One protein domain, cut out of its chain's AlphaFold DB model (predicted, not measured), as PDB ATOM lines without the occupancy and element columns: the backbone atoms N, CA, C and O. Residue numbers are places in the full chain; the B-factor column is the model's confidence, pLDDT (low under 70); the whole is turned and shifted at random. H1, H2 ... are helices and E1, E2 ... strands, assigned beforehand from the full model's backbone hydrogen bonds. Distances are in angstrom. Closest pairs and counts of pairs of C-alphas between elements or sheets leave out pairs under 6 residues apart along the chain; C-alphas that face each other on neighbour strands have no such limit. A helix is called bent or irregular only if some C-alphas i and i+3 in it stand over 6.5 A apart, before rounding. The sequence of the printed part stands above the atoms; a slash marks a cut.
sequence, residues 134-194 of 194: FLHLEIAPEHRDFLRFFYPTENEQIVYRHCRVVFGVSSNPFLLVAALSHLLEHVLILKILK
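What this domain is: This is residues 134 to 194 of the 194 residues of an uncharacterized protein of Araneus ventricosus (UniProt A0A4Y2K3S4). A thin rod has the hairpin E1 and E2 at one end and the long helix H2 towards the other, with short helix H1 and loops between. Residues 180 to 194, of which 180 to 192 belong to H2, stick out, as does the hairpin's tip, residues 152 to 157. The 61 printed residues include H1, E1, E2 and H2 in chain order, mixed helices and strands, with one antiparallel sheet, E1 - E2. The whole is extended, with radius of gyration of the C-alphas 16.8 A and spans of 60 by 22 by 18 A.

Where its parts are: E1 is residues 148 to 152, 13.1 A, from C-alpha 148 at (19.097, -17.332, 18.143); E2 is 157 to 161, 13.5 A. H1 is 141 to 147, 10.8 A, irregular: C-alphas 142 and 145 are 7.1 A apart. H2 is 172 to 192, 30.5 A, ending at C-alpha 192 (44.040, 16.924, 11.583).

How they stand to each other: Hairpin E1 and E2 is antiparallel at 150 degrees, with N 151 and O 158 within hydrogen-bond range at 2.9 A. The closest C-alphas of H1 and E2, Leu 147 and Arg 161, are 5.7 A apart. H2 is apart from H1 and E1. O i to N i+4 pairs within range are 0 of 3 in H1, against 3 of 4 O i to N i+3, and 15 of 17 in H2.

The domain as a whole: The farthest C-alphas, Asn 155 and Lys 194, are 60.2 A apart. The printed part has no cut and no long link. Residues 188 to 194 have pLDDT under 70.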
ATOM      1  N   PHE A 134      34.811  -9.260  13.771       84.06
ATOM      2  CA  PHE A 134      33.350  -9.314  13.888       84.06
ATOM      3  C   PHE A 134      32.852  -9.327  15.338       84.06
ATOM      4  O   PHE A 134      31.854  -8.687  15.653       84.06
ATOM      5  N   LEU A 135      33.575  -9.973  16.256       85.25
ATOM      6  CA  LEU A 135      33.185 -10.010  17.665       85.25
ATOM      7  C   LEU A 135      33.325  -8.646  18.346       85.25
ATOM      8  O   LEU A 135      32.794  -8.474  19.438       85.25
ATOM      9  N   HIS A 136      34.015  -7.680  17.743       86.50
ATOM     10  CA  HIS A 136      34.077  -6.314  18.265       86.50
ATOM     11  C   HIS A 136      32.820  -5.499  17.931       86.50
ATOM     12  O   HIS A 136      32.599  -4.455  18.538       86.50
ATOM     13  N   LEU A 137      31.986  -5.973  17.002       87.88
ATOM     14  CA  LEU A 137      30.758  -5.301  16.596       87.88
ATOM     15  C   LEU A 137      29.574  -5.834  17.398       87.88
ATOM     16  O   LEU A 137      29.227  -7.018  17.322       87.88
ATOM     17  N   GLU A 138      28.941  -4.944  18.154       89.50
ATOM     18  CA  GLU A 138      27.710  -5.254  18.866       89.50
ATOM     19  C   GLU A 138      26.493  -5.175  17.953       89.50
ATOM     20  O   GLU A 138      26.426  -4.393  17.005       89.50
ATOM     21  N   ILE A 139      25.503  -5.996  18.277       89.06
ATOM     22  CA  ILE A 139      24.230  -6.038  17.573       89.06
ATOM     23  C   ILE A 139      23.199  -5.298  18.410       89.06
ATOM     24  O   ILE A 139      23.066  -5.549  19.616       89.06
ATOM     25  N   ALA A 140      22.448  -4.409  17.759       89.69
ATOM     26  CA  ALA A 140      21.329  -3.714  18.378       89.69
ATOM     27  C   ALA A 140      20.345  -4.735  18.987       89.69
ATOM     28  O   ALA A 140      20.058  -5.745  18.338       89.69
ATOM     29  N   PRO A 141      19.824  -4.512  20.211       90.62
ATOM     30  CA  PRO A 141      18.946  -5.467  20.894       90.62
ATOM     31  C   PRO A 141      17.781  -5.972  20.032       90.62
ATOM     32  O   PRO A 141      17.467  -7.158  20.068       90.62
ATOM     33  N   GLU A 142      17.229  -5.092  19.197       92.50
ATOM     34  CA  GLU A 142      16.124  -5.340  18.265       92.50
ATOM     35  C   GLU A 142      16.419  -6.435  17.228       92.50
ATOM     36  O   GLU A 142      15.511  -7.121  16.764       92.50
ATOM     37  N   HIS A 143      17.689  -6.640  16.874       87.44
ATOM     38  CA  HIS A 143      18.100  -7.600  15.847       87.44
ATOM     39  C   HIS A 143      18.698  -8.893  16.419       87.44
ATOM     40  O   HIS A 143      19.003  -9.820  15.668       87.44
ATOM     41  N   ARG A 144      18.848  -9.007  17.747       89.38
ATOM     42  CA  ARG A 144      19.467 -10.187  18.383       89.38
ATOM     43  C   ARG A 144      18.613 -11.449  18.262       89.38
ATOM     44  O   ARG A 144      19.152 -12.553  18.260       89.38
ATOM     45  N   ASP A 145      17.299 -11.302  18.106       90.50
ATOM     46  CA  ASP A 145      16.380 -12.437  17.969       90.50
ATOM     47  C   ASP A 145      16.523 -13.193  16.640       90.50
ATOM     48  O   ASP A 145      16.108 -14.353  16.556       90.50
ATOM     49  N   PHE A 146      17.160 -12.590  15.629       87.25
ATOM     50  CA  PHE A 146      17.496 -13.262  14.369       87.25
ATOM     51  C   PHE A 146      18.711 -14.190  14.488       87.25
ATOM     52  O   PHE A 146      18.911 -15.046  13.633       87.25
ATOM     53  N   LEU A 147      19.511 -14.050  15.548       88.12
ATOM     54  CA  LEU A 147      20.729 -14.832  15.783       88.12
ATOM     55  C   LEU A 147      20.577 -15.743  17.001       88.12
ATOM     56  O   LEU A 147      21.483 -15.882  17.829       88.12
ATOM     57  N   ARG A 148      19.387 -16.327  17.129       90.06
ATOM     58  CA  ARG A 148      19.097 -17.332  18.143       90.06
ATOM     59  C   ARG A 148      19.667 -18.667  17.719       90.06
ATOM     60  O   ARG A 148      19.510 -19.075  16.572       90.06
ATOM     61  N   PHE A 149      20.274 -19.359  18.668       89.25
ATOM     62  CA  PHE A 149      20.681 -20.737  18.475       89.25
ATOM     63  C   PHE A 149      20.238 -21.577  19.659       89.25
ATOM     64  O   PHE A 149      20.091 -21.106  20.791       89.25
ATOM     65  N   PHE A 150      19.988 -22.837  19.348       90.81
ATOM     66  CA  PHE A 150      19.545 -23.813  20.310       90.81
ATOM     67  C   PHE A 150      20.747 -24.569  20.872       90.81
ATOM     68  O   PHE A 150      21.598 -25.022  20.104       90.81
ATOM     69  N   TYR A 151      20.811 -24.706  22.195       87.94
ATOM     70  CA  TYR A 151      21.827 -25.503  22.869       87.94
ATOM     71  C   TYR A 151      21.156 -26.662  23.624       87.94
ATOM     72  O   TYR A 151      20.584 -26.444  24.699       87.94
ATOM     73  N   PRO A 152      21.175 -27.885  23.061       85.06
ATOM     74  CA  PRO A 152      20.593 -29.046  23.719       85.06
ATOM     75  C   PRO A 152      21.418 -29.428  24.949       85.06
ATOM     76  O   PRO A 152      22.606 -29.720  24.834       85.06
ATOM     77  N   THR A 153      20.773 -29.468  26.113       86.62
ATOM     78  CA  THR A 153      21.314 -30.100  27.327       86.62
ATOM     79  C   THR A 153      20.498 -31.355  27.630       86.62
ATOM     80  O   THR A 153      19.345 -31.446  27.213       86.62
ATOM     81  N   GLU A 154      21.067 -32.317  28.360       84.38
ATOM     82  CA  GLU A 154      20.411 -33.597  28.685       84.38
ATOM     83  C   GLU A 154      19.020 -33.431  29.321       84.38
ATOM     84  O   GLU A 154      18.131 -34.233  29.053       84.38
ATOM     85  N   ASN A 155      18.813 -32.361  30.097       79.38
ATOM     86  CA  ASN A 155      17.574 -32.136  30.846       79.38
ATOM     87  C   ASN A 155      16.792 -30.885  30.420       79.38
ATOM     88  O   ASN A 155      15.639 -30.741  30.819       79.38
ATOM     89  N   GLU A 156      17.379 -29.982  29.624       82.31
ATOM     90  CA  GLU A 156      16.752 -28.699  29.290       82.31
ATOM     91  C   GLU A 156      17.103 -28.184  27.892       82.31
ATOM     92  O   GLU A 156      18.203 -28.351  27.357       82.31
ATOM     93  N   GLN A 157      16.122 -27.495  27.320       81.81
ATOM     94  CA  GLN A 157      16.210 -26.792  26.055       81.81
ATOM     95  C   GLN A 157      16.565 -25.318  26.312       81.81
ATOM     96  O   GLN A 157      15.683 -24.513  26.601       81.81
ATOM     97  N   ILE A 158      17.848 -24.954  26.190       89.69
ATOM     98  CA  ILE A 158      18.309 -23.571  26.400       89.69
ATOM     99  C   ILE A 158      18.454 -22.862  25.049       89.69
ATOM    100  O   ILE A 158      19.104 -23.359  24.126       89.69
ATOM    101  N   VAL A 159      17.858 -21.674  24.929       91.00
ATOM    102  CA  VAL A 159      17.979 -20.811  23.746       91.00
ATOM    103  C   VAL A 159      18.907 -19.647  24.065       91.00
ATOM    104  O   VAL A 159      18.607 -18.817  24.923       91.00
ATOM    105  N   TYR A 160      20.014 -19.553  23.333       90.69
ATOM    106  CA  TYR A 160      20.952 -18.439  23.429       90.69
ATOM    107  C   TYR A 160      20.757 -17.460  22.274       90.69
ATOM    108  O   TYR A 160      20.198 -17.792  21.228       90.69
ATOM    109  N   ARG A 161      21.228 -16.226  22.470       91.19
ATOM    110  CA  ARG A 161      21.209 -15.167  21.453       91.19
ATOM    111  C   ARG A 161      22.592 -14.563  21.343       91.19
ATOM    112  O   ARG A 161      23.199 -14.232  22.363       91.19
ATOM    113  N   HIS A 162      23.074 -14.377  20.125       90.56
ATOM    114  CA  HIS A 162      24.320 -13.654  19.929       90.56
ATOM    115  C   HIS A 162      24.110 -12.146  20.096       90.56
ATOM    116  O   HIS A 162      23.248 -11.540  19.465       90.56
ATOM    117  N   CYS A 163      24.938 -11.529  20.937       89.31
ATOM    118  CA  CYS A 163      24.970 -10.074  21.120       89.31
ATOM    119  C   CYS A 163      25.950  -9.374  20.168       89.31
ATOM    120  O   CYS A 163      26.005  -8.147  20.140       89.31
ATOM    121  N   ARG A 164      26.747 -10.149  19.429       90.00
ATOM    122  CA  ARG A 164      27.843  -9.694  18.571       90.00
ATOM    123  C   ARG A 164      27.756 -10.367  17.213       90.00
ATOM    124  O   ARG A 164      27.165 -11.440  17.090       90.00
ATOM    125  N   VAL A 165      28.344  -9.727  16.213       86.69
ATOM    126  CA  VAL A 165      28.349 -10.212  14.832       86.69
ATOM    127  C   VAL A 165      29.081 -11.562  14.753       86.69
ATOM    128  O   VAL A 165      30.248 -11.680  15.130       86.69
ATOM    129  N   VAL A 166      28.368 -12.603  14.311       82.00
ATOM    130  CA  VAL A 166      28.846 -13.998  14.286       82.00
ATOM    131  C   VAL A 166      29.484 -14.366  12.960       82.00
ATOM    132  O   VAL A 166      29.150 -13.801  11.929       82.00
ATOM    133  N   PHE A 167      30.378 -15.349  12.956       78.88
ATOM    134  CA  PHE A 167      30.940 -15.880  11.716       78.88
ATOM    135  C   PHE A 167      29.873 -16.610  10.890       78.88
ATOM    136  O   PHE A 167      28.995 -17.270  11.438       78.88
ATOM    137  N   GLY A 168      29.966 -16.506   9.563       73.19
ATOM    138  CA  GLY A 168      29.108 -17.255   8.640       73.19
ATOM    139  C   GLY A 168      27.833 -16.542   8.180       73.19
ATOM    140  O   GLY A 168      27.148 -17.077   7.312       73.19
ATOM    141  N   VAL A 169      27.525 -15.333   8.668       76.06
ATOM    142  CA  VAL A 169      26.453 -14.516   8.067       76.06
ATOM    143  C   VAL A 169      26.983 -13.727   6.867       76.06
ATOM    144  O   VAL A 169      28.079 -13.164   6.896       76.06
ATOM    145  N   SER A 170      26.199 -13.682   5.790       70.00
ATOM    146  CA  SER A 170      26.588 -13.071   4.509       70.00
ATOM    147  C   SER A 170      26.868 -11.567   4.602       70.00
ATOM    148  O   SER A 170      27.640 -11.029   3.810       70.00
ATOM    149  N   SER A 171      26.281 -10.887   5.586       73.38
ATOM    150  CA  SER A 171      26.425  -9.447   5.819       73.38
ATOM    151  C   SER A 171      27.699  -9.048   6.577       73.38
ATOM    152  O   SER A 171      27.999  -7.857   6.651       73.38
ATOM    153  N   ASN A 172      28.474  -9.998   7.115       76.12
ATOM    154  CA  ASN A 172      29.646  -9.709   7.951       76.12
ATOM    155  C   ASN A 172      30.670  -8.763   7.320       76.12
ATOM    156  O   ASN A 172      31.042  -7.782   7.969       76.12
ATOM    157  N   PRO A 173      31.141  -9.015   6.082       80.50
ATOM    158  CA  PRO A 173      32.144  -8.156   5.464       80.50
ATOM    159  C   PRO A 173      31.630  -6.730   5.277       80.50
ATOM    160  O   PRO A 173      32.366  -5.777   5.504       80.50
ATOM    161  N   PHE A 174      30.352  -6.579   4.920       85.06
ATOM    162  CA  PHE A 174      29.729  -5.272   4.736       85.06
ATOM    163  C   PHE A 174      29.657  -4.488   6.049       85.06
ATOM    164  O   PHE A 174      30.078  -3.335   6.095       85.06
ATOM    165  N   LEU A 175      29.179  -5.125   7.123       83.75
ATOM    166  CA  LEU A 175      29.082  -4.495   8.442       83.75
ATOM    167  C   LEU A 175      30.456  -4.077   8.970       83.75
ATOM    168  O   LEU A 175      30.602  -2.978   9.500       83.75
ATOM    169  N   LEU A 176      31.469  -4.925   8.780       85.19
ATOM    170  CA  LEU A 176      32.831  -4.614   9.195       85.19
ATOM    171  C   LEU A 176      33.428  -3.456   8.393       85.19
ATOM    172  O   LEU A 176      34.016  -2.556   8.985       85.19
ATOM    173  N   VAL A 177      33.252  -3.442   7.069       86.44
ATOM    174  CA  VAL A 177      33.714  -2.331   6.223       86.44
ATOM    175  C   VAL A 177      33.030  -1.024   6.624       86.44
ATOM    176  O   VAL A 177      33.718  -0.028   6.814       86.44
ATOM    177  N   ALA A 178      31.710  -1.027   6.826       87.38
ATOM    178  CA  ALA A 178      30.966   0.164   7.238       87.38
ATOM    179  C   ALA A 178      31.432   0.698   8.602       87.38
ATOM    180  O   ALA A 178      31.668   1.898   8.752       87.38
ATOM    181  N   ALA A 179      31.623  -0.189   9.582       87.00
ATOM    182  CA  ALA A 179      32.119   0.188  10.902       87.00
ATOM    183  C   ALA A 179      33.551   0.747  10.848       87.00
ATOM    184  O   ALA A 179      33.848   1.748  11.499       87.00
ATOM    185  N   LEU A 180      34.432   0.137  10.047       86.81
ATOM    186  CA  LEU A 180      35.799   0.621   9.850       86.81
ATOM    187  C   LEU A 180      35.830   1.983   9.156       86.81
ATOM    188  O   LEU A 180      36.573   2.856   9.595       86.81
ATOM    189  N   SER A 181      35.023   2.190   8.114       88.06
ATOM    190  CA  SER A 181      34.901   3.489   7.442       88.06
ATOM    191  C   SER A 181      34.462   4.578   8.417       88.06
ATOM    192  O   SER A 181      35.119   5.612   8.504       88.06
ATOM    193  N   HIS A 182      33.427   4.310   9.219       87.19
ATOM    194  CA  HIS A 182      32.954   5.242  10.238       87.19
ATOM    195  C   HIS A 182      34.044   5.568  11.274       87.19
ATOM    196  O   HIS A 182      34.290   6.733  11.588       87.19
ATOM    197  N   LEU A 183      34.754   4.553  11.775       85.25
ATOM    198  CA  LEU A 183      35.843   4.755  12.731       85.25
ATOM    199  C   LEU A 183      36.989   5.577  12.125       85.25
ATOM    200  O   LEU A 183      37.510   6.477  12.780       85.25
ATOM    201  N   LEU A 184      37.383   5.285  10.884       85.06
ATOM    202  CA  LEU A 184      38.453   6.003  10.193       85.06
ATOM    203  C   LEU A 184      38.100   7.474   9.988       85.06
ATOM    204  O   LEU A 184      38.945   8.325  10.247       85.06
ATOM    205  N   GLU A 185      36.865   7.783   9.594       85.94
ATOM    206  CA  GLU A 185      36.392   9.162   9.459       85.94
ATOM    207  C   GLU A 185      36.474   9.911  10.798       85.94
ATOM    208  O   GLU A 185      37.090  10.973  10.878       85.94
ATOM    209  N   HIS A 186      35.962   9.328  11.884       79.50
ATOM    210  CA  HIS A 186      35.966   9.983  13.196       79.50
ATOM    211  C   HIS A 186      37.362  10.095  13.836       79.50
ATOM    212  O   HIS A 186      37.653  11.087  14.510       79.50
ATOM    213  N   VAL A 187      38.252   9.123  13.621       71.06
ATOM    214  CA  VAL A 187      39.612   9.128  14.189       71.06
ATOM    215  C   VAL A 187      40.568  10.017  13.386       71.06
ATOM    216  O   VAL A 187      41.412  10.691  13.982       71.06
ATOM    217  N   LEU A 188      40.459  10.055  12.052       57.88
ATOM    218  CA  LEU A 188      41.325  10.892  11.210       57.88
ATOM    219  C   LEU A 188      40.994  12.380  11.345       57.88
ATOM    220  O   LEU A 188      41.914  13.194  11.406       57.88
ATOM    221  N   ILE A 189      39.712  12.739  11.476       53.19
ATOM    222  CA  ILE A 189      39.299  14.139  11.669       53.19
ATOM    223  C   ILE A 189      39.880  14.713  12.973       53.19
ATOM    224  O   ILE A 189      40.347  15.851  12.995       53.19
ATOM    225  N   LEU A 190      39.951  13.916  14.044       46.25
ATOM    226  CA  LEU A 190      40.512  14.350  15.329       46.25
ATOM    227  C   LEU A 190      42.040  14.542  15.320       46.25
ATOM    228  O   LEU A 190      42.556  15.253  16.180       46.25
ATOM    229  N   LYS A 191      42.769  13.942  14.369       44.84
ATOM    230  CA  LYS A 191      44.230  14.107  14.231       44.84
ATOM    231  C   LYS A 191      44.650  15.257  13.313       44.84
ATOM    232  O   LYS A 191      45.800  15.658  13.383       44.84
ATOM    233  N   ILE A 192      43.754  15.776  12.470       45.09
ATOM    234  CA  ILE A 192      44.040  16.924  11.583       45.09
ATOM    235  C   ILE A 192      43.742  18.266  12.287       45.09
ATOM    236  O   ILE A 192      44.241  19.307  11.877       45.09
ATOM    237  N   LEU A 193      42.956  18.247  13.371       41.25
ATOM    238  CA  LEU A 193      42.541  19.433  14.135       41.25
ATOM    239  C   LEU A 193      43.358  19.697  15.421       41.25
ATOM    240  O   LEU A 193      42.937  20.500  16.253       41.25
ATOM    241  N   LYS A 194      44.513  19.050  15.599       37.66
ATOM    242  CA  LYS A 194      45.477  19.321  16.680       37.66
ATOM    243  C   LYS A 194      46.873  19.479  16.105       37.66
ATOM    244  O   LYS A 194      47.610  20.322  16.656       37.66
TER     245      LYS A 194